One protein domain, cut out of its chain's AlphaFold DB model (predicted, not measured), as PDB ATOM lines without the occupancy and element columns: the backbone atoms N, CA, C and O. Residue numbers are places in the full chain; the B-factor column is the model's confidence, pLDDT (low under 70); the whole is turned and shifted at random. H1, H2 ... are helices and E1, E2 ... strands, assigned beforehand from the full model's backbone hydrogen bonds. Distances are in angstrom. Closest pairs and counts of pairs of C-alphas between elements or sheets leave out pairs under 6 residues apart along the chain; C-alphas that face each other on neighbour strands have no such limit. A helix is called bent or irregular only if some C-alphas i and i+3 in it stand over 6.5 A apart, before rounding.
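AT A GLANCE: This is residues 2 to 165 of the 192 residues of the protein "FhuF domain-containing protein" of Gammaproteobacteria bacterium MFB021 (UniProt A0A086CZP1). The long helix H3, bent but nearly straight, runs through the core and makes a V with H4, which folds back from its far end; H5 fills the space between H4 and the arm H3a, and H1 is close by at the open side of the V. The two-stranded sheet E5-E6 crosses H3a and leads to the small helices H6 and H7, while E1-E4 lies beside H1 and the hairpin E2-E3 lies off to one side. The printed part has 164 residues with seven named helices and six named strands, in the order H1 E1 E2 E3 E4 H2 H3 H4 H5 E5 H6 H7 E6; its three two-stranded sheets are antiparallel and its class is mixed. It is compact, with a radius of gyration of the C-alphas of 16.5 A and spans of 53 by 42 by 32 A.

IN THESE COORDINATES: E2 is residues 23 to 28, 16.1 A long, and E3 is residues 31 to 37, 17.6 A. E1 is residues 14 to 16, E4 43 to 45, E5 130 to 134 and E6 156 to 160, with C-alpha 160 at (140.543, 88.729, 94.141). H1, residues 2 to 12, begins with C-alpha 2 at (130.825, 74.900, 105.907); H2 is residues 47 to 52. H3, residues 66 to 91, was assigned as one helix by its hydrogen bonds but is bent: C-alphas 80 and 83 are 6.7 A apart. Its arms are H3a, residues 66 to 80, 19.7 A, and H3b, 83 to 91, 11.9 A. H4 is residues 97 to 114, 25.7 A; H5 is 120 to 127, H6 136 to 141 and H7 152 to 155.

HOW THE PARTS SIT: In the hairpin E2 and E3, N 24 and O 36 are 3.0 A apart; both strands are apart from H3a. N 15 of E1 and O 44 of E4 are 2.8 A apart, as are N 131 of E5 and O 159 of E6. The closest C-alphas of H3a and E5, Arg 71 and Glu 132, are 5.4 A apart. H3a touches H5 at Arg 70 and Cys 121, 5.5 A. H3b and H4 form a helical hairpin, touching at Ala 90 and Glu 97, 5.2 A, through residues 97 to 101 of H4 alone. H1 touches H2 at Glu 12 and Phe 49, 5.8 A. H6 and H7 only just touch, with 3 pairs of C-alphas within 8 A, the closest Cys 139 and Leu 155, 6.3 A. Every O i to N i+4 pair is within hydrogen-bond range in H1, H2, H3b, H4, H5 and H6, and 10 of 11 in H3a; H7 is too short for such a pair.

THE WHOLE: The C-alphas farthest apart, of Ala 57 and Gly 93, are 54.0 A apart. The printed part has no cut, and its one long link, H2 to H3, has 13 residues. Mean pLDDT of the printed part is 93.8; residues 147 and 150 are under 70.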
ATOM      1  N   LEU A   2     129.406  75.050 106.277       96.38
ATOM      2  CA  LEU A   2     130.825  74.900 105.907       96.38
ATOM      3  C   LEU A   2     131.557  73.749 106.611       96.38
ATOM      4  O   LEU A   2     132.232  72.976 105.945       96.38
ATOM      5  N   THR A   3     131.393  73.609 107.931       96.88
ATOM      6  CA  THR A   3     132.077  72.578 108.733       96.88
ATOM      7  C   THR A   3     131.959  71.160 108.160       96.88
ATOM      8  O   THR A   3     133.001  70.581 107.870       96.88
ATOM      9  N   PRO A   4     130.754  70.589 107.940       96.56
ATOM     10  CA  PRO A   4     130.655  69.236 107.395       96.56
ATOM     11  C   PRO A   4     131.149  69.129 105.945       96.56
ATOM     12  O   PRO A   4     131.699  68.101 105.577       96.56
ATOM     13  N   LEU A   5     130.986  70.169 105.118       97.81
ATOM     14  CA  LEU A   5     131.400  70.121 103.710       97.81
ATOM     15  C   LEU A   5     132.924  70.169 103.550       97.81
ATOM     16  O   LEU A   5     133.470  69.416 102.751       97.81
ATOM     17  N   PHE A   6     133.614  71.009 104.325       98.38
ATOM     18  CA  PHE A   6     135.075  70.977 104.385       98.38
ATOM     19  C   PHE A   6     135.585  69.700 105.057       98.38
ATOM     20  O   PHE A   6     136.552  69.136 104.565       98.38
ATOM     21  N   GLY A   7     134.923  69.208 106.112       98.25
ATOM     22  CA  GLY A   7     135.285  67.938 106.754       98.25
ATOM     23  C   GLY A   7     135.270  66.764 105.774       98.25
ATOM     24  O   GLY A   7     136.259  66.052 105.661       98.25
ATOM     25  N   LEU A   8     134.212  66.632 104.963       98.06
ATOM     26  CA  LEU A   8     134.140  65.599 103.921       98.06
ATOM     27  C   LEU A   8     135.306  65.677 102.925       98.06
ATOM     28  O   LEU A   8     135.884  64.647 102.588       98.06
ATOM     29  N   VAL A   9     135.674  66.879 102.476       98.19
ATOM     30  CA  VAL A   9     136.777  67.058 101.518       98.19
ATOM     31  C   VAL A   9     138.134  66.767 102.157       98.19
ATOM     32  O   VAL A   9     138.963  66.109 101.533       98.19
ATOM     33  N   VAL A  10     138.363  67.265 103.373       98.38
ATOM     34  CA  VAL A  10     139.663  67.196 104.054       98.38
ATOM     35  C   VAL A  10     139.921  65.800 104.612       98.38
ATOM     36  O   VAL A  10     140.967  65.223 104.332       98.38
ATOM     37  N   GLU A  11     138.982  65.262 105.388       98.12
ATOM     38  CA  GLU A  11     139.186  64.047 106.192       98.12
ATOM     39  C   GLU A  11     138.860  62.774 105.399       98.12
ATOM     40  O   GLU A  11     139.477  61.725 105.591       98.12
ATOM     41  N   GLU A  12     137.891  62.862 104.482       97.75
ATOM     42  CA  GLU A  12     137.402  61.706 103.721       97.75
ATOM     43  C   GLU A  12     137.737  61.778 102.230       97.75
ATOM     44  O   GLU A  12     137.681  60.765 101.540       97.75
ATOM     45  N   GLY A  13     138.102  62.949 101.706       97.69
ATOM     46  CA  GLY A  13     138.315  63.140 100.273       97.69
ATOM     47  C   GLY A  13     137.035  63.103  99.431       97.69
ATOM     48  O   GLY A  13     137.107  62.946  98.212       97.69
ATOM     49  N   ILE A  14     135.867  63.243 100.062       97.81
ATOM     50  CA  ILE A  14     134.554  63.276  99.409       97.81
ATOM     51  C   ILE A  14     134.186  64.723  99.100       97.81
ATOM     52  O   ILE A  14     134.199  65.587  99.975       97.81
ATOM     53  N   VAL A  15     133.792  64.990  97.860       97.50
ATOM     54  CA  VAL A  15     133.474  66.336  97.387       97.50
ATOM     55  C   VAL A  15     132.001  66.443  97.028       97.50
ATOM     56  O   VAL A  15     131.472  65.626  96.281       97.50
ATOM     57  N   LEU A  16     131.345  67.489  97.530       97.38
ATOM     58  CA  LEU A  16     129.964  67.838  97.206       97.38
ATOM     59  C   LEU A  16     129.921  69.280  96.689       97.38
ATOM     60  O   LEU A  16     130.238  70.213  97.431       97.38
ATOM     61  N   LEU A  17     129.527  69.489  95.428       95.69
ATOM     62  CA  LEU A  17     129.375  70.836  94.860       95.69
ATOM     63  C   LEU A  17     128.086  71.485  95.371       95.69
ATOM     64  O   LEU A  17     127.017  71.425  94.758       95.69
ATOM     65  N   ALA A  18     128.198  72.090  96.547       95.88
ATOM     66  CA  ALA A  18     127.105  72.728  97.262       95.88
ATOM     67  C   ALA A  18     126.951  74.199  96.842       95.88
ATOM     68  O   ALA A  18     127.384  75.110  97.542       95.88
ATOM     69  N   HIS A  19     126.336  74.430  95.680       94.56
ATOM     70  CA  HIS A  19     125.839  75.758  95.308       94.56
ATOM     71  C   HIS A  19     124.534  76.097  96.032       94.56
ATOM     72  O   HIS A  19     123.915  75.210  96.621       94.56
ATOM     73  N   GLN A  20     124.056  77.343  95.935       94.50
ATOM     74  CA  GLN A  20     122.878  77.801  96.691       94.50
ATOM     75  C   GLN A  20     121.670  76.885  96.521       94.50
ATOM     76  O   GLN A  20     121.014  76.523  97.491       94.50
ATOM     77  N   GLN A  21     121.404  76.459  95.284       96.12
ATOM     78  CA  GLN A  21     120.285  75.568  95.010       96.12
ATOM     79  C   GLN A  21     120.490  74.159  95.606       96.12
ATOM     80  O   GLN A  21     119.493  73.521  95.901       96.12
ATOM     81  N   ASN A  22     121.709  73.684  95.867       96.81
ATOM     82  CA  ASN A  22     121.960  72.353  96.442       96.81
ATOM     83  C   ASN A  22     121.971  72.347  97.977       96.81
ATOM     84  O   ASN A  22     122.070  71.282  98.586       96.81
ATOM     85  N   ILE A  23     121.845  73.517  98.608       96.88
ATOM     86  CA  ILE A  23     121.831  73.679 100.061       96.88
ATOM     87  C   ILE A  23     120.405  73.999 100.509       96.88
ATOM     88  O   ILE A  23     119.872  75.067 100.217       96.88
ATOM     89  N   VAL A  24     119.793  73.092 101.272       96.88
ATOM     90  CA  VAL A  24     118.501  73.332 101.923       96.88
ATOM     91  C   VAL A  24     118.746  73.542 103.411       96.88
ATOM     92  O   VAL A  24     119.084  72.604 104.129       96.88
ATOM     93  N   LEU A  25     118.622  74.783 103.886       96.69
ATOM     94  CA  LEU A  25     118.805  75.095 105.305       96.69
ATOM     95  C   LEU A  25     117.608  74.613 106.124       96.69
ATOM     96  O   LEU A  25     116.459  74.912 105.803       96.69
ATOM     97  N   ARG A  26     117.894  73.922 107.228       96.81
ATOM     98  CA  ARG A  26     116.903  73.629 108.265       96.81
ATOM     99  C   ARG A  26     116.977  74.725 109.312       96.81
ATOM    100  O   ARG A  26     118.056  74.983 109.850       96.81
ATOM    101  N   LEU A  27     115.840  75.356 109.580       97.62
ATOM    102  CA  LEU A  27     115.741  76.482 110.499       97.62
ATOM    103  C   LEU A  27     114.904  76.109 111.721       97.62
ATOM    104  O   LEU A  27     113.886  75.434 111.586       97.62
ATOM    105  N   ASP A  28     115.306  76.606 112.884       97.69
ATOM    106  CA  ASP A  28     114.487  76.644 114.095       97.69
ATOM    107  C   ASP A  28     114.440  78.084 114.608       97.69
ATOM    108  O   ASP A  28     115.476  78.721 114.777       97.69
ATOM    109  N   GLN A  29     113.235  78.634 114.776       96.94
ATOM    110  CA  GLN A  29     113.017  80.048 115.128       96.94
ATOM    111  C   GLN A  29     113.830  81.039 114.266       96.94
ATOM    112  O   GLN A  29     114.337  82.044 114.758       96.94
ATOM    113  N   GLY A  30     113.984  80.740 112.971       94.06
ATOM    114  CA  GLY A  30     114.751  81.563 112.028       94.06
ATOM    115  C   GLY A  30     116.269  81.343 112.054       94.06
ATOM    116  O   GLY A  30     116.963  81.879 111.194       94.06
ATOM    117  N   TRP A  31     116.790  80.520 112.967       95.69
ATOM    118  CA  TRP A  31     118.217  80.215 113.071       95.69
ATOM    119  C   TRP A  31     118.587  78.911 112.354       95.69
ATOM    120  O   TRP A  31     117.870  77.918 112.493       95.69
ATOM    121  N   PRO A  32     119.715  78.858 111.619       95.62
ATOM    122  CA  PRO A  32     120.184  77.620 111.004       95.62
ATOM    123  C   PRO A  32     120.572  76.568 112.049       95.62
ATOM    124  O   PRO A  32     121.529  76.749 112.796       95.62
ATOM    125  N   VAL A  33     119.872  75.433 112.048       96.94
ATOM    126  CA  VAL A  33     120.155  74.271 112.917       96.94
ATOM    127  C   VAL A  33     120.691  73.067 112.143       96.94
ATOM    128  O   VAL A  33     121.069  72.047 112.716       96.94
ATOM    129  N   GLY A  34     120.737  73.160 110.817       95.44
ATOM    130  CA  GLY A  34     121.314  72.134 109.964       95.44
ATOM    131  C   GLY A  34     121.155  72.456 108.489       95.44
ATOM    132  O   GLY A  34     120.657  73.515 108.107       95.44
ATOM    133  N   MET A  35     121.575  71.514 107.658       95.31
ATOM    134  CA  MET A  35     121.307  71.545 106.230       95.31
ATOM    135  C   MET A  35     121.062  70.136 105.714       95.31
ATOM    136  O   MET A  35     121.633  69.181 106.242       95.31
ATOM    137  N   ASP A  36     120.279  70.053 104.652       96.44
ATOM    138  CA  ASP A  36     120.218  68.891 103.785       96.44
ATOM    139  C   ASP A  36     120.909  69.255 102.463       96.44
ATOM    140  O   ASP A  36     120.720  70.349 101.920       96.44
ATOM    141  N   TYR A  37     121.757  68.352 101.977       96.69
ATOM    142  CA  TYR A  37     122.362  68.451 100.652       96.69
ATOM    143  C   TYR A  37     121.495  67.693  99.646       96.69
ATOM    144  O   TYR A  37     120.971  66.622  99.961       96.69
ATOM    145  N   ARG A  38     121.360  68.229  98.433       95.75
ATOM    146  CA  ARG A  38     120.691  67.552  97.317       95.75
ATOM    147  C   ARG A  38     121.541  67.611  96.054       95.75
ATOM    148  O   ARG A  38     122.455  68.421  95.980       95.75
ATOM    149  N   ASP A  39     121.142  66.792  95.083       93.06
ATOM    150  CA  ASP A  39     121.806  66.584  93.791       93.06
ATOM    151  C   ASP A  39     123.168  65.878  93.900       93.06
ATOM    152  O   ASP A  39     124.197  66.472  94.200       93.06
ATOM    153  N   CYS A  40     123.176  64.571  93.622       92.75
ATOM    154  CA  CYS A  40     124.392  63.760  93.639       92.75
ATOM    155  C   CYS A  40     125.189  63.831  92.328       92.75
ATOM    156  O   CYS A  40     126.293  63.288  92.284       92.75
ATOM    157  N   GLN A  41     124.682  64.480  91.271       89.31
ATOM    158  CA  GLN A  41     125.434  64.622  90.020       89.31
ATOM    159  C   GLN A  41     126.713  65.445  90.245       89.31
ATOM    160  O   GLN A  41     127.748  65.171  89.647       89.31
ATOM    161  N   GLY A  42     126.655  66.427  91.150       88.50
ATOM    162  CA  GLY A  42     127.793  67.242  91.570       88.50
ATOM    163  C   GLY A  42     128.652  66.621  92.675       88.50
ATOM    164  O   GLY A  42     129.303  67.373  93.401       88.50
ATOM    165  N   SER A  43     128.631  65.297  92.858       95.06
ATOM    166  CA  SER A  43     129.476  64.605  93.842       95.06
ATOM    167  C   SER A  43     130.729  64.006  93.201       95.06
ATOM    168  O   SER A  43     130.688  63.525  92.068       95.06
ATOM    169  N   GLY A  44     131.843  64.023  93.927       95.88
ATOM    170  CA  GLY A  44     133.142  63.552  93.452       95.88
ATOM    171  C   GLY A  44     134.039  63.052  94.577       95.88
ATOM    172  O   GLY A  44     133.682  63.123  95.753       95.88
ATOM    173  N   VAL A  45     135.217  62.557  94.207       97.25
ATOM    174  CA  VAL A  45     136.268  62.132  95.144       97.25
ATOM    175  C   VAL A  45     137.627  62.686  94.720       97.25
ATOM    176  O   VAL A  45     137.852  62.919  93.536       97.25
ATOM    177  N   ASN A  46     138.541  62.906  95.663       96.19
ATOM    178  CA  ASN A  46     139.902  63.381  95.382       96.19
ATOM    179  C   ASN A  46     140.963  62.287  95.638       96.19
ATOM    180  O   ASN A  46     140.648  61.145  95.980       96.19
ATOM    181  N   ASP A  47     142.240  62.642  95.486       94.75
ATOM    182  CA  ASP A  47     143.363  61.722  95.711       94.75
ATOM    183  C   ASP A  47     143.422  61.180  97.152       94.75
ATOM    184  O   ASP A  47     143.841  60.040  97.366       94.75
ATOM    185  N   HIS A  48     142.970  61.960  98.143       96.19
ATOM    186  CA  HIS A  48     142.929  61.535  99.543       96.19
ATOM    187  C   HIS A  48     141.957  60.368  99.753       96.19
ATOM    188  O   HIS A  48     142.293  59.399 100.435       96.19
ATOM    189  N   PHE A  49     140.793  60.404  99.098       97.12
ATOM    190  CA  PHE A  49     139.849  59.286  99.108       97.12
ATOM    191  C   PHE A  49     140.492  58.022  98.521       97.12
ATOM    192  O   PHE A  49     140.464  56.961  99.138       97.12
ATOM    193  N   LEU A  50     141.147  58.122  97.361       94.94
ATOM    194  CA  LEU A  50     141.795  56.964  96.729       94.94
ATOM    195  C   LEU A  50     142.883  56.351  97.619       94.94
ATOM    196  O   LEU A  50     142.963  55.129  97.740       94.94
ATOM    197  N   ALA A  51     143.674  57.185  98.300       93.81
ATOM    198  CA  ALA A  51     144.686  56.724  99.248       93.81
ATOM    199  C   ALA A  51     144.085  55.946 100.435       93.81
ATOM    200  O   ALA A  51     144.706  55.006 100.936       93.81
ATOM    201  N   ARG A  52     142.870  56.304 100.869       94.31
ATOM    202  CA  ARG A  52     142.119  55.614 101.935       94.31
ATOM    203  C   ARG A  52     141.407  54.351 101.453       94.31
ATOM    204  O   ARG A  52     141.072  53.489 102.266       94.31
ATOM    205  N   HIS A  53     141.198  54.221 100.145       94.50
ATOM    206  CA  HIS A  53     140.471  53.120  99.521       94.50
ATOM    207  C   HIS A  53     141.334  52.360  98.490       94.50
ATOM    208  O   HIS A  53     140.937  52.244  97.328       94.50
ATOM    209  N   PRO A  54     142.485  51.774  98.894       92.69
ATOM    210  CA  PRO A  54     143.422  51.105  97.979       92.69
ATOM    211  C   PRO A  54     142.843  49.866  97.276       92.69
ATOM    212  O   PRO A  54     143.434  49.352  96.333       92.69
ATOM    213  N   GLN A  55     141.696  49.361  97.734       93.62
ATOM    214  CA  GLN A  55     140.947  48.277  97.101       93.62
ATOM    215  C   GLN A  55     140.273  48.677  95.779       93.62
ATOM    216  O   GLN A  55     139.803  47.800  95.054       93.62
ATOM    217  N   LEU A  56     140.168  49.974  95.477       90.44
ATOM    218  CA  LEU A  56     139.629  50.444  94.206       90.44
ATOM    219  C   LEU A  56     140.660  50.186  93.105       90.44
ATOM    220  O   LEU A  56     141.747  50.754  93.115       90.44
ATOM    221  N   ALA A  57     140.318  49.303  92.166       78.94
ATOM    222  CA  ALA A  57     141.211  48.927  91.070       78.94
ATOM    223  C   ALA A  57     141.489  50.092  90.104       78.94
ATOM    224  O   ALA A  57     142.569  50.167  89.524       78.94
ATOM    225  N   GLU A  58     140.520  50.997  89.949       87.00
ATOM    226  CA  GLU A  58     140.587  52.178  89.090       87.00
ATOM    227  C   GLU A  58     139.936  53.373  89.800       87.00
ATOM    228  O   GLU A  58     139.059  53.204  90.657       87.00
ATOM    229  N   ALA A  59     140.367  54.586  89.447       88.62
ATOM    230  CA  ALA A  59     139.745  55.805  89.947       88.62
ATOM    231  C   ALA A  59     138.300  55.921  89.414       88.62
ATOM    232  O   ALA A  59     138.074  55.663  88.228       88.62
ATOM    233  N   PRO A  60     137.321  56.322  90.247       90.88
ATOM    234  CA  PRO A  60     135.963  56.588  89.783       90.88
ATOM    235  C   PRO A  60     135.923  57.674  88.701       90.88
ATOM    236  O   PRO A  60     136.759  58.574  88.687       90.88
ATOM    237  N   GLU A  61     134.903  57.642  87.841       90.94
ATOM    238  CA  GLU A  61     134.702  58.652  86.785       90.94
ATOM    239  C   GLU A  61     134.629  60.085  87.343       90.94
ATOM    240  O   GLU A  61     135.110  61.032  86.726       90.94
ATOM    241  N   ASN A  62     134.073  60.246  88.544       92.88
ATOM    242  CA  ASN A  62     133.962  61.516  89.256       92.88
ATOM    243  C   ASN A  62     135.172  61.820  90.164       92.88
ATOM    244  O   ASN A  62     135.035  62.515  91.175       92.88
ATOM    245  N   HIS A  63     136.355  61.306  89.821       95.06
ATOM    246  CA  HIS A  63     137.618  61.702  90.445       95.06
ATOM    247  C   HIS A  63     138.039  63.105  90.002       95.06
ATOM    248  O   HIS A  63     138.049  63.418  88.810       95.06
ATOM    249  N   TRP A  64     138.419  63.953  90.960       93.69
ATOM    250  CA  TRP A  64     138.863  65.322  90.710       93.69
ATOM    251  C   TRP A  64     140.298  65.547  91.162       93.69
ATOM    252  O   TRP A  64     140.664  65.312  92.314       93.69
ATOM    253  N   SER A  65     141.090  66.113  90.251       93.62
ATOM    254  CA  SER A  65     142.417  66.629  90.568       93.62
ATOM    255  C   SER A  65     142.345  67.804  91.544       93.62
ATOM    256  O   SER A  65     141.329  68.498  91.639       93.62
ATOM    257  N   ARG A  66     143.467  68.094  92.207       95.06
ATOM    258  CA  ARG A  66     143.626  69.245  93.109       95.06
ATOM    259  C   ARG A  66     143.120  70.566  92.516       95.06
ATOM    260  O   ARG A  66     142.351  71.275  93.159       95.06
ATOM    261  N   ASP A  67     143.513  70.887  91.286       93.94
ATOM    262  CA  ASP A  67     143.112  72.142  90.635       93.94
ATOM    263  C   ASP A  67     141.615  72.167  90.309       93.94
ATOM    264  O   ASP A  67     140.955  73.197  90.430       93.94
ATOM    265  N   THR A  68     141.060  71.014  89.932       93.75
ATOM    266  CA  THR A  68     139.627  70.850  89.666       93.75
ATOM    267  C   THR A  68     138.811  71.051  90.942       93.75
ATOM    268  O   THR A  68     137.826  71.793  90.936       93.75
ATOM    269  N   LEU A  69     139.263  70.447  92.046       95.81
ATOM    270  CA  LEU A  69     138.676  70.600  93.370       95.81
ATOM    271  C   LEU A  69     138.679  72.070  93.801       95.81
ATOM    272  O   LEU A  69     137.610  72.619  94.055       95.81
ATOM    273  N   ARG A  70     139.847  72.727  93.821       96.69
ATOM    274  CA  ARG A  70     139.975  74.140  94.222       96.69
ATOM    275  C   ARG A  70     139.043  75.046  93.421       96.69
ATOM    276  O   ARG A  70     138.322  75.844  94.014       96.69
ATOM    277  N   ARG A  71     139.011  74.886  92.093       95.44
ATOM    278  CA  ARG A  71     138.166  75.682  91.197       95.44
ATOM    279  C   ARG A  71     136.684  75.522  91.512       95.44
ATOM    280  O   ARG A  71     135.993  76.507  91.758       95.44
ATOM    281  N   TYR A  72     136.176  74.292  91.471       95.25
ATOM    282  CA  TYR A  72     134.734  74.064  91.548       95.25
ATOM    283  C   TYR A  72     134.203  74.158  92.968       95.25
ATOM    284  O   TYR A  72     133.191  74.821  93.198       95.25
ATOM    285  N   PHE A  73     134.879  73.523  93.922       97.38
ATOM    286  CA  PHE A  73     134.401  73.465  95.295       97.38
ATOM    287  C   PHE A  73     134.353  74.859  95.919       97.38
ATOM    288  O   PHE A  73     133.315  75.250  96.449       97.38
ATOM    289  N   LEU A  74     135.418  75.655  95.780       97.81
ATOM    290  CA  LEU A  74     135.456  77.000  96.360       97.81
ATOM    291  C   LEU A  74     134.533  77.974  95.631       97.81
ATOM    292  O   LEU A  74     133.886  78.793  96.285       97.81
ATOM    293  N   TYR A  75     134.401  77.858  94.305       97.19
ATOM    294  CA  TYR A  75     133.413  78.646  93.573       97.19
ATOM    295  C   TYR A  75     131.999  78.385  94.091       97.19
ATOM    296  O   TYR A  75     131.296  79.330  94.443       97.19
ATOM    297  N   TYR A  76     131.564  77.126  94.152       97.19
ATOM    298  CA  TYR A  76     130.186  76.823  94.523       97.19
ATOM    299  C   TYR A  76     129.915  77.055  96.012       97.19
ATOM    300  O   TYR A  76     128.876  77.618  96.364       97.19
ATOM    301  N   LEU A  77     130.856  76.696  96.884       97.75
ATOM    302  CA  LEU A  77     130.672  76.810  98.326       97.75
ATOM    303  C   LEU A  77     130.848  78.244  98.836       97.75
ATOM    304  O   LEU A  77     130.006  78.753  99.581       97.75
ATOM    305  N   LEU A  78     131.936  78.915  98.456       97.81
ATOM    306  CA  LEU A  78     132.249  80.243  98.982       97.81
ATOM    307  C   LEU A  78     131.618  81.331  98.124       97.81
ATOM    308  O   LEU A  78     130.803  82.098  98.627       97.81
ATOM    309  N   ILE A  79     131.937  81.365  96.830       96.69
ATOM    310  CA  ILE A  79     131.576  82.500  95.971       96.69
ATOM    311  C   ILE A  79     130.081  82.504  95.643       96.69
ATOM    312  O   ILE A  79     129.405  83.511  95.827       96.69
ATOM    313  N   ASN A  80     129.553  81.380  95.165       96.50
ATOM    314  CA  ASN A  80     128.154  81.263  94.765       96.50
ATOM    315  C   ASN A  80     127.220  81.248  95.983       96.50
ATOM    316  O   ASN A  80     126.137  81.822  95.912       96.50
ATOM    317  N   SER A  81     127.639  80.629  97.093       97.31
ATOM    318  CA  SER A  81     126.762  80.404  98.250       97.31
ATOM    319  C   SER A  81     127.055  81.308  99.439       97.31
ATOM    320  O   SER A  81     126.191  82.086  99.838       97.31
ATOM    321  N   THR A  82     128.245  81.217 100.029       97.69
ATOM    322  CA  THR A  82     128.536  81.880 101.312       97.69
ATOM    323  C   THR A  82     128.600  83.402 101.184       97.69
ATOM    324  O   THR A  82     127.973  84.101 101.976       97.69
ATOM    325  N   PHE A  83     129.286  83.927 100.167       97.06
ATOM    326  CA  PHE A  83     129.395  85.373  99.959       97.06
ATOM    327  C   PHE A  83     128.053  86.011  99.613       97.06
ATOM    328  O   PHE A  83     127.774  87.119 100.040       97.06
ATOM    329  N   ALA A  84     127.156  85.294  98.939       96.94
ATOM    330  CA  ALA A  84     125.812  85.805  98.712       96.94
ATOM    331  C   ALA A  84     125.038  86.039 100.025       96.94
ATOM    332  O   ALA A  84     124.255  86.981 100.106       96.94
ATOM    333  N   VAL A  85     125.277  85.228 101.066       96.69
ATOM    334  CA  VAL A  85     124.699  85.457 102.402       96.69
ATOM    335  C   VAL A  85     125.324  86.687 103.053       96.69
ATOM    336  O   VAL A  85     124.590  87.535 103.556       96.69
ATOM    337  N   THR A  86     126.655  86.819 103.025       97.56
ATOM    338  CA  THR A  86     127.325  87.984 103.625       97.56
ATOM    339  C   THR A  86     126.910  89.282 102.940       97.56
ATOM    340  O   THR A  86     126.563  90.247 103.617       97.56
ATOM    341  N   SER A  87     126.848  89.281 101.606       97.06
ATOM    342  CA  SER A  87     126.424  90.437 100.822       97.06
ATOM    343  C   SER A  87     124.950  90.779 101.047       97.06
ATOM    344  O   SER A  87     124.621  91.957 101.125       97.06
ATOM    345  N   ALA A  88     124.056  89.792 101.194       97.94
ATOM    346  CA  ALA A  88     122.643  90.054 101.484       97.94
ATOM    347  C   ALA A  88     122.450  90.710 102.862       97.94
ATOM    348  O   ALA A  88     121.764  91.723 102.972       97.94
ATOM    349  N   LEU A  89     123.110  90.182 103.899       97.56
ATOM    350  CA  LEU A  89     123.056  90.758 105.248       97.56
ATOM    351  C   LEU A  89     123.614  92.188 105.283       97.56
ATOM    352  O   LEU A  89     123.057  93.054 105.960       97.56
ATOM    353  N   ALA A  90     124.696  92.442 104.545       97.44
ATOM    354  CA  ALA A  90     125.294  93.766 104.453       97.44
ATOM    355  C   ALA A  90     124.440  94.756 103.651       97.44
ATOM    356  O   ALA A  90     124.316  95.914 104.052       97.44
ATOM    357  N   ALA A  91     123.815  94.312 102.557       97.81
ATOM    358  CA  ALA A  91     122.925  95.141 101.745       97.81
ATOM    359  C   ALA A  91     121.701  95.633 102.537       97.81
ATOM    360  O   ALA A  91     121.270  96.770 102.345       97.81
ATOM    361  N   ASP A  92     121.207  94.817 103.472       97.69
ATOM    362  CA  ASP A  92     120.114  95.174 104.384       97.69
ATOM    363  C   ASP A  92     120.590  95.945 105.634       97.69
ATOM    364  O   ASP A  92     119.788  96.293 106.501       97.69
ATOM    365  N   GLY A  93     121.892  96.234 105.749       97.12
ATOM    366  CA  GLY A  93     122.468  96.990 106.863       97.12
ATOM    367  C   GLY A  93     122.483  96.239 108.199       97.12
ATOM    368  O   GLY A  93     122.601  96.869 109.249       97.12
ATOM    369  N   LEU A  94     122.361  94.907 108.180       97.12
ATOM    370  CA  LEU A  94     122.326  94.081 109.393       97.12
ATOM    371  C   LEU A  94     123.718  93.888 110.013       97.12
ATOM    372  O   LEU A  94     123.828  93.709 111.225       97.12
ATOM    373  N   ALA A  95     124.773  93.923 109.196       96.88
ATOM    374  CA  ALA A  95     126.169  93.898 109.626       96.88
ATOM    375  C   ALA A  95     127.088  94.467 108.533       96.88
ATOM    376  O   ALA A  95     126.752  94.436 107.352       96.88
ATOM    377  N   GLU A  96     128.272  94.950 108.907       96.00
ATOM    378  CA  GLU A  96     129.300  95.316 107.929       96.00
ATOM    379  C   GLU A  96     129.843  94.055 107.240       96.00
ATOM    380  O   GLU A  96     130.264  93.109 107.911       96.00
ATOM    381  N   GLU A  97     129.895  94.044 105.904       96.19
ATOM    382  CA  GLU A  97     130.371  92.877 105.141       96.19
ATOM    383  C   GLU A  97     131.795  92.465 105.541       96.19
ATOM    384  O   GLU A  97     132.093  91.278 105.645       96.19
ATOM    385  N   ALA A  98     132.656  93.438 105.852       95.06
ATOM    386  CA  ALA A  98     134.020  93.191 106.308       95.06
ATOM    387  C   ALA A  98     134.076  92.374 107.614       95.06
ATOM    388  O   ALA A  98     134.946  91.516 107.756       95.06
ATOM    389  N   LEU A  99     133.137  92.595 108.544       96.31
ATOM    390  CA  LEU A  99     133.048  91.816 109.784       96.31
ATOM    391  C   LEU A  99     132.560  90.392 109.505       96.31
ATOM    392  O   LEU A  99     133.145  89.440 110.009       96.31
ATOM    393  N   LEU A 100     131.558  90.233 108.635       97.31
ATOM    394  CA  LEU A 100     131.059  88.913 108.231       97.31
ATOM    395  C   LEU A 100     132.138  88.082 107.518       97.31
ATOM    396  O   LEU A 100     132.250  86.877 107.743       97.31
ATOM    397  N   LEU A 101     132.952  88.719 106.671       97.38
ATOM    398  CA  LEU A 101     134.085  88.075 106.005       97.38
ATOM    399  C   LEU A 101     135.206  87.718 106.990       97.38
ATOM    400  O   LEU A 101     135.817  86.658 106.846       97.38
ATOM    401  N   ALA A 102     135.461  88.555 108.000       96.75
ATOM    402  CA  ALA A 102     136.418  88.244 109.060       96.75
ATOM    403  C   ALA A 102     135.953  87.063 109.927       96.75
ATOM    404  O   ALA A 102     136.747  86.159 110.186       96.75
ATOM    405  N   ASP A 103     134.670  87.012 110.296       97.25
ATOM    406  CA  ASP A 103     134.078  85.882 111.023       97.25
ATOM    407  C   ASP A 103     134.142  84.590 110.200       97.25
ATOM    408  O   ASP A 103     134.503  83.526 110.711       97.25
ATOM    409  N   LEU A 104     133.852  84.674 108.898       97.94
ATOM    410  CA  LEU A 104     134.008  83.557 107.971       97.94
ATOM    411  C   LEU A 104     135.462  83.077 107.918       97.94
ATOM    412  O   LEU A 104     135.710  81.874 108.028       97.94
ATOM    413  N   ARG A 105     136.425  83.994 107.778       98.06
ATOM    414  CA  ARG A 105     137.851  83.655 107.783       98.06
ATOM    415  C   ARG A 105     138.239  82.949 109.083       98.06
ATOM    416  O   ARG A 105     138.812  81.865 109.014       98.06
ATOM    417  N   ALA A 106     137.873  83.506 110.236       98.06
ATOM    418  CA  ALA A 106     138.161  82.917 111.542       98.06
ATOM    419  C   ALA A 106     137.546  81.514 111.686       98.06
ATOM    420  O   ALA A 106     138.175  80.598 112.219       98.06
ATOM    421  N   HIS A 107     136.335  81.301 111.157       98.31
ATOM    422  CA  HIS A 107     135.719  79.976 111.131       98.31
ATOM    423  C   HIS A 107     136.529  78.972 110.298       98.31
ATOM    424  O   HIS A 107     136.755  77.849 110.752       98.31
ATOM    425  N   LEU A 108     136.972  79.366 109.098       98.50
ATOM    426  CA  LEU A 108     137.791  78.529 108.214       98.50
ATOM    427  C   LEU A 108     139.181  78.245 108.806       98.50
ATOM    428  O   LEU A 108     139.646  77.110 108.729       98.50
ATOM    429  N   GLU A 109     139.816  79.224 109.454       98.50
ATOM    430  CA  GLU A 109     141.073  79.032 110.194       98.50
ATOM    431  C   GLU A 109     140.891  78.039 111.347       98.50
ATOM    432  O   GLU A 109     141.689  77.118 111.504       98.50
ATOM    433  N   GLY A 110     139.786  78.143 112.088       98.56
ATOM    434  CA  GLY A 110     139.454  77.164 113.117       98.56
ATOM    435  C   GLY A 110     139.194  75.762 112.553       98.56
ATOM    436  O   GLY A 110     139.509  74.777 113.216       98.56
ATOM    437  N   LEU A 111     138.617  75.630 111.351       98.50
ATOM    438  CA  LEU A 111     138.495  74.323 110.689       98.50
ATOM    439  C   LEU A 111     139.865  73.760 110.321       98.50
ATOM    440  O   LEU A 111     140.123  72.594 110.594       98.50
ATOM    441  N   ARG A 112     140.751  74.594 109.775       98.19
ATOM    442  CA  ARG A 112     142.121  74.218 109.402       98.19
ATOM    443  C   ARG A 112     142.919  73.689 110.595       98.19
ATOM    444  O   ARG A 112     143.751  72.813 110.424       98.19
ATOM    445  N   GLU A 113     142.659  74.206 111.792       98.12
ATOM    446  CA  GLU A 113     143.304  73.744 113.028       98.12
ATOM    447  C   GLU A 113     142.719  72.446 113.597       98.12
ATOM    448  O   GLU A 113     143.404  71.752 114.345       98.12
ATOM    449  N   ARG A 114     141.450  72.136 113.301       98.06
ATOM    450  CA  ARG A 114     140.732  70.996 113.898       98.06
ATOM    451  C   ARG A 114     140.649  69.767 113.002       98.06
ATOM    452  O   ARG A 114     140.557  68.670 113.540       98.06
ATOM    453  N   LEU A 115     140.576  69.959 111.687       98.06
ATOM    454  CA  LEU A 115     140.456  68.870 110.718       98.06
ATOM    455  C   LEU A 115     141.830  68.241 110.464       98.06
ATOM    456  O   LEU A 115     142.836  68.948 110.420       98.06
ATOM    457  N   ASP A 116     141.850  66.929 110.247       96.38
ATOM    458  CA  ASP A 116     143.057  66.164 109.926       96.38
ATOM    459  C   ASP A 116     142.894  65.463 108.569       96.38
ATOM    460  O   ASP A 116     141.899  64.780 108.336       96.38
ATOM    461  N   GLY A 117     143.841  65.653 107.648       96.62
ATOM    462  CA  GLY A 117     143.752  65.125 106.283       96.62
ATOM    463  C   GLY A 117     144.328  66.062 105.219       96.62
ATOM    464  O   GLY A 117     145.320  66.756 105.450       96.62
ATOM    465  N   ASP A 118     143.729  66.074 104.024       97.38
ATOM    466  CA  ASP A 118     144.173  66.933 102.918       97.38
ATOM    467  C   ASP A 118     143.651  68.371 103.068       97.38
ATOM    468  O   ASP A 118     142.569  68.737 102.599       97.38
ATOM    469  N   LEU A 119     144.451  69.212 103.723       97.94
ATOM    470  CA  LEU A 119     144.141  70.622 103.977       97.94
ATOM    471  C   LEU A 119     144.299  71.530 102.747       97.94
ATOM    472  O   LEU A 119     144.004  72.723 102.833       97.94
ATOM    473  N   ASP A 120     144.741  71.008 101.603       98.12
ATOM    474  CA  ASP A 120     145.139  71.813 100.449       98.12
ATOM    475  C   ASP A 120     144.056  72.791  99.965       98.12
ATOM    476  O   ASP A 120     144.325  73.974  99.739       98.12
ATOM    477  N   CYS A 121     142.813  72.320  99.836       97.75
ATOM    478  CA  CYS A 121     141.709  73.153  99.363       97.75
ATOM    479  C   CYS A 121     141.349  74.263 100.367       97.75
ATOM    480  O   CYS A 121     140.967  75.364  99.963       97.75
ATOM    481  N   LEU A 122     141.471  73.987 101.669       98.06
ATOM    482  CA  LEU A 122     141.183  74.944 102.736       98.06
ATOM    483  C   LEU A 122     142.298  75.994 102.856       98.06
ATOM    484  O   LEU A 122     142.012  77.186 102.954       98.06
ATOM    485  N   GLU A 123     143.560  75.574 102.751       98.19
ATOM    486  CA  GLU A 123     144.715  76.477 102.685       98.19
ATOM    487  C   GLU A 123     144.649  77.380 101.444       98.19
ATOM    488  O   GLU A 123     144.933  78.578 101.524       98.19
ATOM    489  N   HIS A 124     144.212  76.845 100.299       98.25
ATOM    490  CA  HIS A 124     143.993  77.645  99.095       98.25
ATOM    491  C   HIS A 124     142.897  78.699  99.307       98.25
ATOM    492  O   HIS A 124     143.101  79.864  98.969       98.25
ATOM    493  N   ALA A 125     141.772  78.330  99.929       97.94
ATOM    494  CA  ALA A 125     140.697  79.271 100.245       97.94
ATOM    495  C   ALA A 125     141.164  80.430 101.142       97.94
ATOM    496  O   ALA A 125     140.760  81.575 100.935       97.94
ATOM    497  N   LEU A 126     142.021  80.144 102.125       98.06
ATOM    498  CA  LEU A 126     142.502  81.124 103.099       98.06
ATOM    499  C   LEU A 126     143.611  82.033 102.564       98.06
ATOM    500  O   LEU A 126     143.690  83.186 102.989       98.06
ATOM    501  N   ASN A 127     144.473  81.530 101.674       97.69
ATOM    502  CA  ASN A 127     145.750  82.186 101.377       97.69
ATOM    503  C   ASN A 127     145.955  82.558  99.905       97.69
ATOM    504  O   ASN A 127     146.835  83.367  99.608       97.69
ATOM    505  N   ALA A 128     145.183  81.998  98.968       97.56
ATOM    506  CA  ALA A 128     145.329  82.364  97.563       97.56
ATOM    507  C   ALA A 128     144.967  83.840  97.349       97.56
ATOM    508  O   ALA A 128     143.961  84.327  97.870       97.56
ATOM    509  N   ALA A 129     145.776  84.554  96.559       96.69
ATOM    510  CA  ALA A 129     145.498  85.944  96.194       96.69
ATOM    511  C   ALA A 129     144.209  86.066  95.364       96.69
ATOM    512  O   ALA A 129     143.472  87.048  95.481       96.69
ATOM    513  N   GLU A 130     143.933  85.052  94.546       97.06
ATOM    514  CA  GLU A 130     142.775  84.977  93.669       97.06
ATOM    515  C   GLU A 130     142.124  83.597  93.770       97.06
ATOM    516  O   GLU A 130     142.807  82.587  93.937       97.06
ATOM    517  N   LEU A 131     140.801  83.579  93.659       96.94
ATOM    518  CA  LEU A 131     139.979  82.387  93.501       96.94
ATOM    519  C   LEU A 131     139.407  82.366  92.084       96.94
ATOM    520  O   LEU A 131     139.219  83.408  91.461       96.94
ATOM    521  N   GLU A 132     139.087  81.183  91.576       96.06
ATOM    522  CA  GLU A 132     138.471  81.042  90.259       96.06
ATOM    523  C   GLU A 132     136.941  81.138  90.365       96.06
ATOM    524  O   GLU A 132     136.307  80.409  91.127       96.06
ATOM    525  N   VAL A 133     136.325  82.023  89.575       93.88
ATOM    526  CA  VAL A 133     134.870  82.232  89.527       93.88
ATOM    527  C   VAL A 133     134.313  81.916  88.146       93.88
ATOM    528  O   VAL A 133     134.882  82.308  87.132       93.88
ATOM    529  N   LYS A 134     133.162  81.246  88.085       91.81
ATOM    530  CA  LYS A 134     132.502  80.930  86.817       91.81
ATOM    531  C   LYS A 134     131.881  82.170  86.166       91.81
ATOM    532  O   LYS A 134     130.985  82.808  86.722       91.81
ATOM    533  N   GLY A 135     132.299  82.466  84.941       90.94
ATOM    534  CA  GLY A 135     131.781  83.543  84.104       90.94
ATOM    535  C   GLY A 135     130.498  83.161  83.364       90.94
ATOM    536  O   GLY A 135     130.513  82.969  82.147       90.94
ATOM    537  N   ASN A 136     129.367  83.094  84.074       89.44
ATOM    538  CA  ASN A 136     128.076  82.708  83.480       89.44
ATOM    539  C   ASN A 136     127.654  83.601  82.296       89.44
ATOM    540  O   ASN A 136     127.114  83.095  81.315       89.44
ATOM    541  N   PHE A 137     127.931  84.909  82.354       89.50
ATOM    542  CA  PHE A 137     127.540  85.860  81.306       89.50
ATOM    543  C   PHE A 137     128.162  85.523  79.943       89.50
ATOM    544  O   PHE A 137     127.449  85.350  78.957       89.50
ATOM    545  N   PHE A 138     129.490  85.380  79.884       84.75
ATOM    546  CA  PHE A 138     130.186  85.057  78.635       84.75
ATOM    547  C   PHE A 138     129.970  83.605  78.208       84.75
ATOM    548  O   PHE A 138     129.882  83.337  77.009       84.75
ATOM    549  N   CYS A 139     129.815  82.679  79.162       85.62
ATOM    550  CA  CYS A 139     129.411  81.308  78.857       85.62
ATOM    551  C   CYS A 139     128.090  81.295  78.080       85.62
ATOM    552  O   CYS A 139     128.029  80.742  76.983       85.62
ATOM    553  N   TYR A 140     127.069  81.979  78.602       86.56
ATOM    554  CA  TYR A 140     125.759  82.064  77.967       86.56
ATOM    555  C   TYR A 140     125.819  82.786  76.615       86.56
ATOM    556  O   TYR A 140     125.314  82.275  75.618       86.56
ATOM    557  N   LEU A 141     126.504  83.933  76.551       87.38
ATOM    558  CA  LEU A 141     126.641  84.712  75.318       87.38
ATOM    559  C   LEU A 141     127.338  83.931  74.194       87.38
ATOM    560  O   LEU A 141     126.982  84.078  73.029       87.38
ATOM    561  N   SER A 142     128.318  83.092  74.532       82.75
ATOM    562  CA  SER A 142     129.049  82.283  73.549       82.75
ATOM    563  C   SER A 142     128.257  81.082  73.011       82.75
ATOM    564  O   SER A 142     128.754  80.383  72.130       82.75
ATOM    565  N   GLY A 143     127.044  80.821  73.523       81.75
ATOM    566  CA  GLY A 143     126.228  79.661  73.139       81.75
ATOM    567  C   GLY A 143     126.849  78.320  73.540       81.75
ATOM    568  O   GLY A 143     126.481  77.270  73.016       81.75
ATOM    569  N   VAL A 144     127.828  78.350  74.442       79.50
ATOM    570  CA  VAL A 144     128.597  77.182  74.849       79.50
ATOM    571  C   VAL A 144     127.864  76.464  75.973       79.50
ATOM    572  O   VAL A 144     127.650  77.030  77.044       79.50
ATOM    573  N   ASN A 145     127.534  75.192  75.750       75.69
ATOM    574  CA  ASN A 145     127.066  74.323  76.820       75.69
ATOM    575  C   ASN A 145     128.266  73.766  77.598       75.69
ATOM    576  O   ASN A 145     129.036  72.943  77.096       75.69
ATOM    577  N   GLU A 146     128.403  74.213  78.839       71.06
ATOM    578  CA  GLU A 146     129.455  73.797  79.763       71.06
ATOM    579  C   GLU A 146     129.509  72.283  79.979       71.06
ATOM    580  O   GLU A 146     130.600  71.723  80.004       71.06
ATOM    581  N   ALA A 147     128.355  71.611  80.041       68.19
ATOM    582  CA  ALA A 147     128.284  70.161  80.233       68.19
ATOM    583  C   ALA A 147     128.871  69.370  79.048       68.19
ATOM    584  O   ALA A 147     129.093  68.169  79.147       68.19
ATOM    585  N   THR A 148     129.114  70.040  77.918       70.19
ATOM    586  CA  THR A 148     129.661  69.444  76.689       70.19
ATOM    587  C   THR A 148     131.064  69.956  76.353       70.19
ATOM    588  O   THR A 148     131.614  69.623  75.303       70.19
ATOM    589  N   LEU A 149     131.658  70.791  77.213       72.44
ATOM    590  CA  LEU A 149     132.989  71.342  76.981       72.44
ATOM    591  C   LEU A 149     134.091  70.343  77.316       72.44
ATOM    592  O   LEU A 149     134.182  69.867  78.439       72.44
ATOM    593  N   GLY A 150     135.032  70.165  76.385       66.88
ATOM    594  CA  GLY A 150     136.263  69.413  76.655       66.88
ATOM    595  C   GLY A 150     137.206  70.095  77.657       66.88
ATOM    596  O   GLY A 150     138.020  69.425  78.278       66.88
ATOM    597  N   ASN A 151     137.104  71.419  77.837       76.81
ATOM    598  CA  ASN A 151     137.819  72.142  78.894       76.81
ATOM    599  C   ASN A 151     136.929  73.241  79.507       76.81
ATOM    600  O   ASN A 151     136.938  74.381  79.023       76.81
ATOM    601  N   PRO A 152     136.162  72.923  80.564       77.38
ATOM    602  CA  PRO A 152     135.293  73.894  81.224       77.38
ATOM    603  C   PRO A 152     136.056  74.974  82.013       77.38
ATOM    604  O   PRO A 152     135.499  76.042  82.261       77.38
ATOM    605  N   ALA A 153     137.346  74.774  82.331       78.44
ATOM    606  CA  ALA A 153     138.154  75.754  83.069       78.44
ATOM    607  C   ALA A 153     138.266  77.107  82.345       78.44
ATOM    608  O   ALA A 153     138.404  78.142  82.986       78.44
ATOM    609  N   ARG A 154     138.115  77.134  81.012       81.69
ATOM    610  CA  ARG A 154     138.116  78.378  80.217       81.69
ATOM    611  C   ARG A 154     136.974  79.342  80.556       81.69
ATOM    612  O   ARG A 154     137.000  80.491  80.130       81.69
ATOM    613  N   LEU A 155     135.931  78.847  81.221       85.88
ATOM    614  CA  LEU A 155     134.790  79.651  81.651       85.88
ATOM    615  C   LEU A 155     135.057  80.370  82.973       85.88
ATOM    616  O   LEU A 155     134.233  81.179  83.394       85.88
ATOM    617  N   TYR A 156     136.170  80.058  83.636       90.25
ATOM    618  CA  TYR A 156     136.516  80.618  84.926       90.25
ATOM    619  C   TYR A 156     137.438  81.822  84.767       90.25
ATOM    620  O   TYR A 156     138.300  81.872  83.891       90.25
ATOM    621  N   LEU A 157     137.214  82.814  85.618       93.75
ATOM    622  CA  LEU A 157     137.946  84.070  85.666       93.75
ATOM    623  C   LEU A 157     138.569  84.225  87.056       93.75
ATOM    624  O   LEU A 157     137.999  83.723  88.029       93.75
ATOM    625  N   PRO A 158     139.706  84.922  87.184       95.12
ATOM    626  CA  PRO A 158     140.257  85.238  88.492       95.12
ATOM    627  C   PRO A 158     139.375  86.260  89.222       95.12
ATOM    628  O   PRO A 158     138.944  87.265  88.653       95.12
ATOM    629  N   LEU A 159     139.134  86.014  90.505       95.12
ATOM    630  CA  LEU A 159     138.488  86.915  91.452       95.12
ATOM    631  C   LEU A 159     139.447  87.146  92.616       95.12
ATOM    632  O   LEU A 159     139.856  86.188  93.266       95.12
ATOM    633  N   ARG A 160     139.764  88.406  92.933       96.44
ATOM    634  CA  ARG A 160     140.543  88.729  94.141       96.44
ATOM    635  C   ARG A 160     139.871  88.127  95.367       96.44
ATOM    636  O   ARG A 160     138.698  88.401  95.608       96.44
ATOM    637  N   ASN A 161     140.613  87.338  96.134       97.12
ATOM    638  CA  ASN A 161     140.064  86.615  97.271       97.12
ATOM    639  C   ASN A 161     139.611  87.596  98.373       97.12
ATOM    640  O   ASN A 161     140.456  88.294  98.938       97.12
ATOM    641  N   PRO A 162     138.310  87.675  98.715       94.94
ATOM    642  CA  PRO A 162     137.840  88.573  99.771       94.94
ATOM    643  C   PRO A 162     138.396  88.216 101.154       94.94
ATOM    644  O   PRO A 162     138.520  89.088 102.007       94.94
ATOM    645  N   LEU A 163     138.783  86.953 101.369       95.69
ATOM    646  CA  LEU A 163     139.287  86.465 102.653       95.69
ATOM    647  C   LEU A 163     140.728  86.892 102.948       95.69
ATOM    648  O   LEU A 163     141.164  86.762 104.087       95.69
ATOM    649  N   THR A 164     141.486  87.376 101.961       92.38
ATOM    650  CA  THR A 164     142.870  87.852 102.163       92.38
ATOM    651  C   THR A 164     142.957  89.366 102.326       92.38
ATOM    652  O   THR A 164     144.045  89.904 102.539       92.38
ATOM    653  N   GLN A 165     141.828  90.072 102.231       77.62
ATOM    654  CA  GLN A 165     141.807  91.521 102.356       77.62
ATOM    655  C   GLN A 165     141.876  91.917 103.836       77.62
ATOM    656  O   GLN A 165     141.146  91.358 104.657       77.62
TER     657      GLN A 165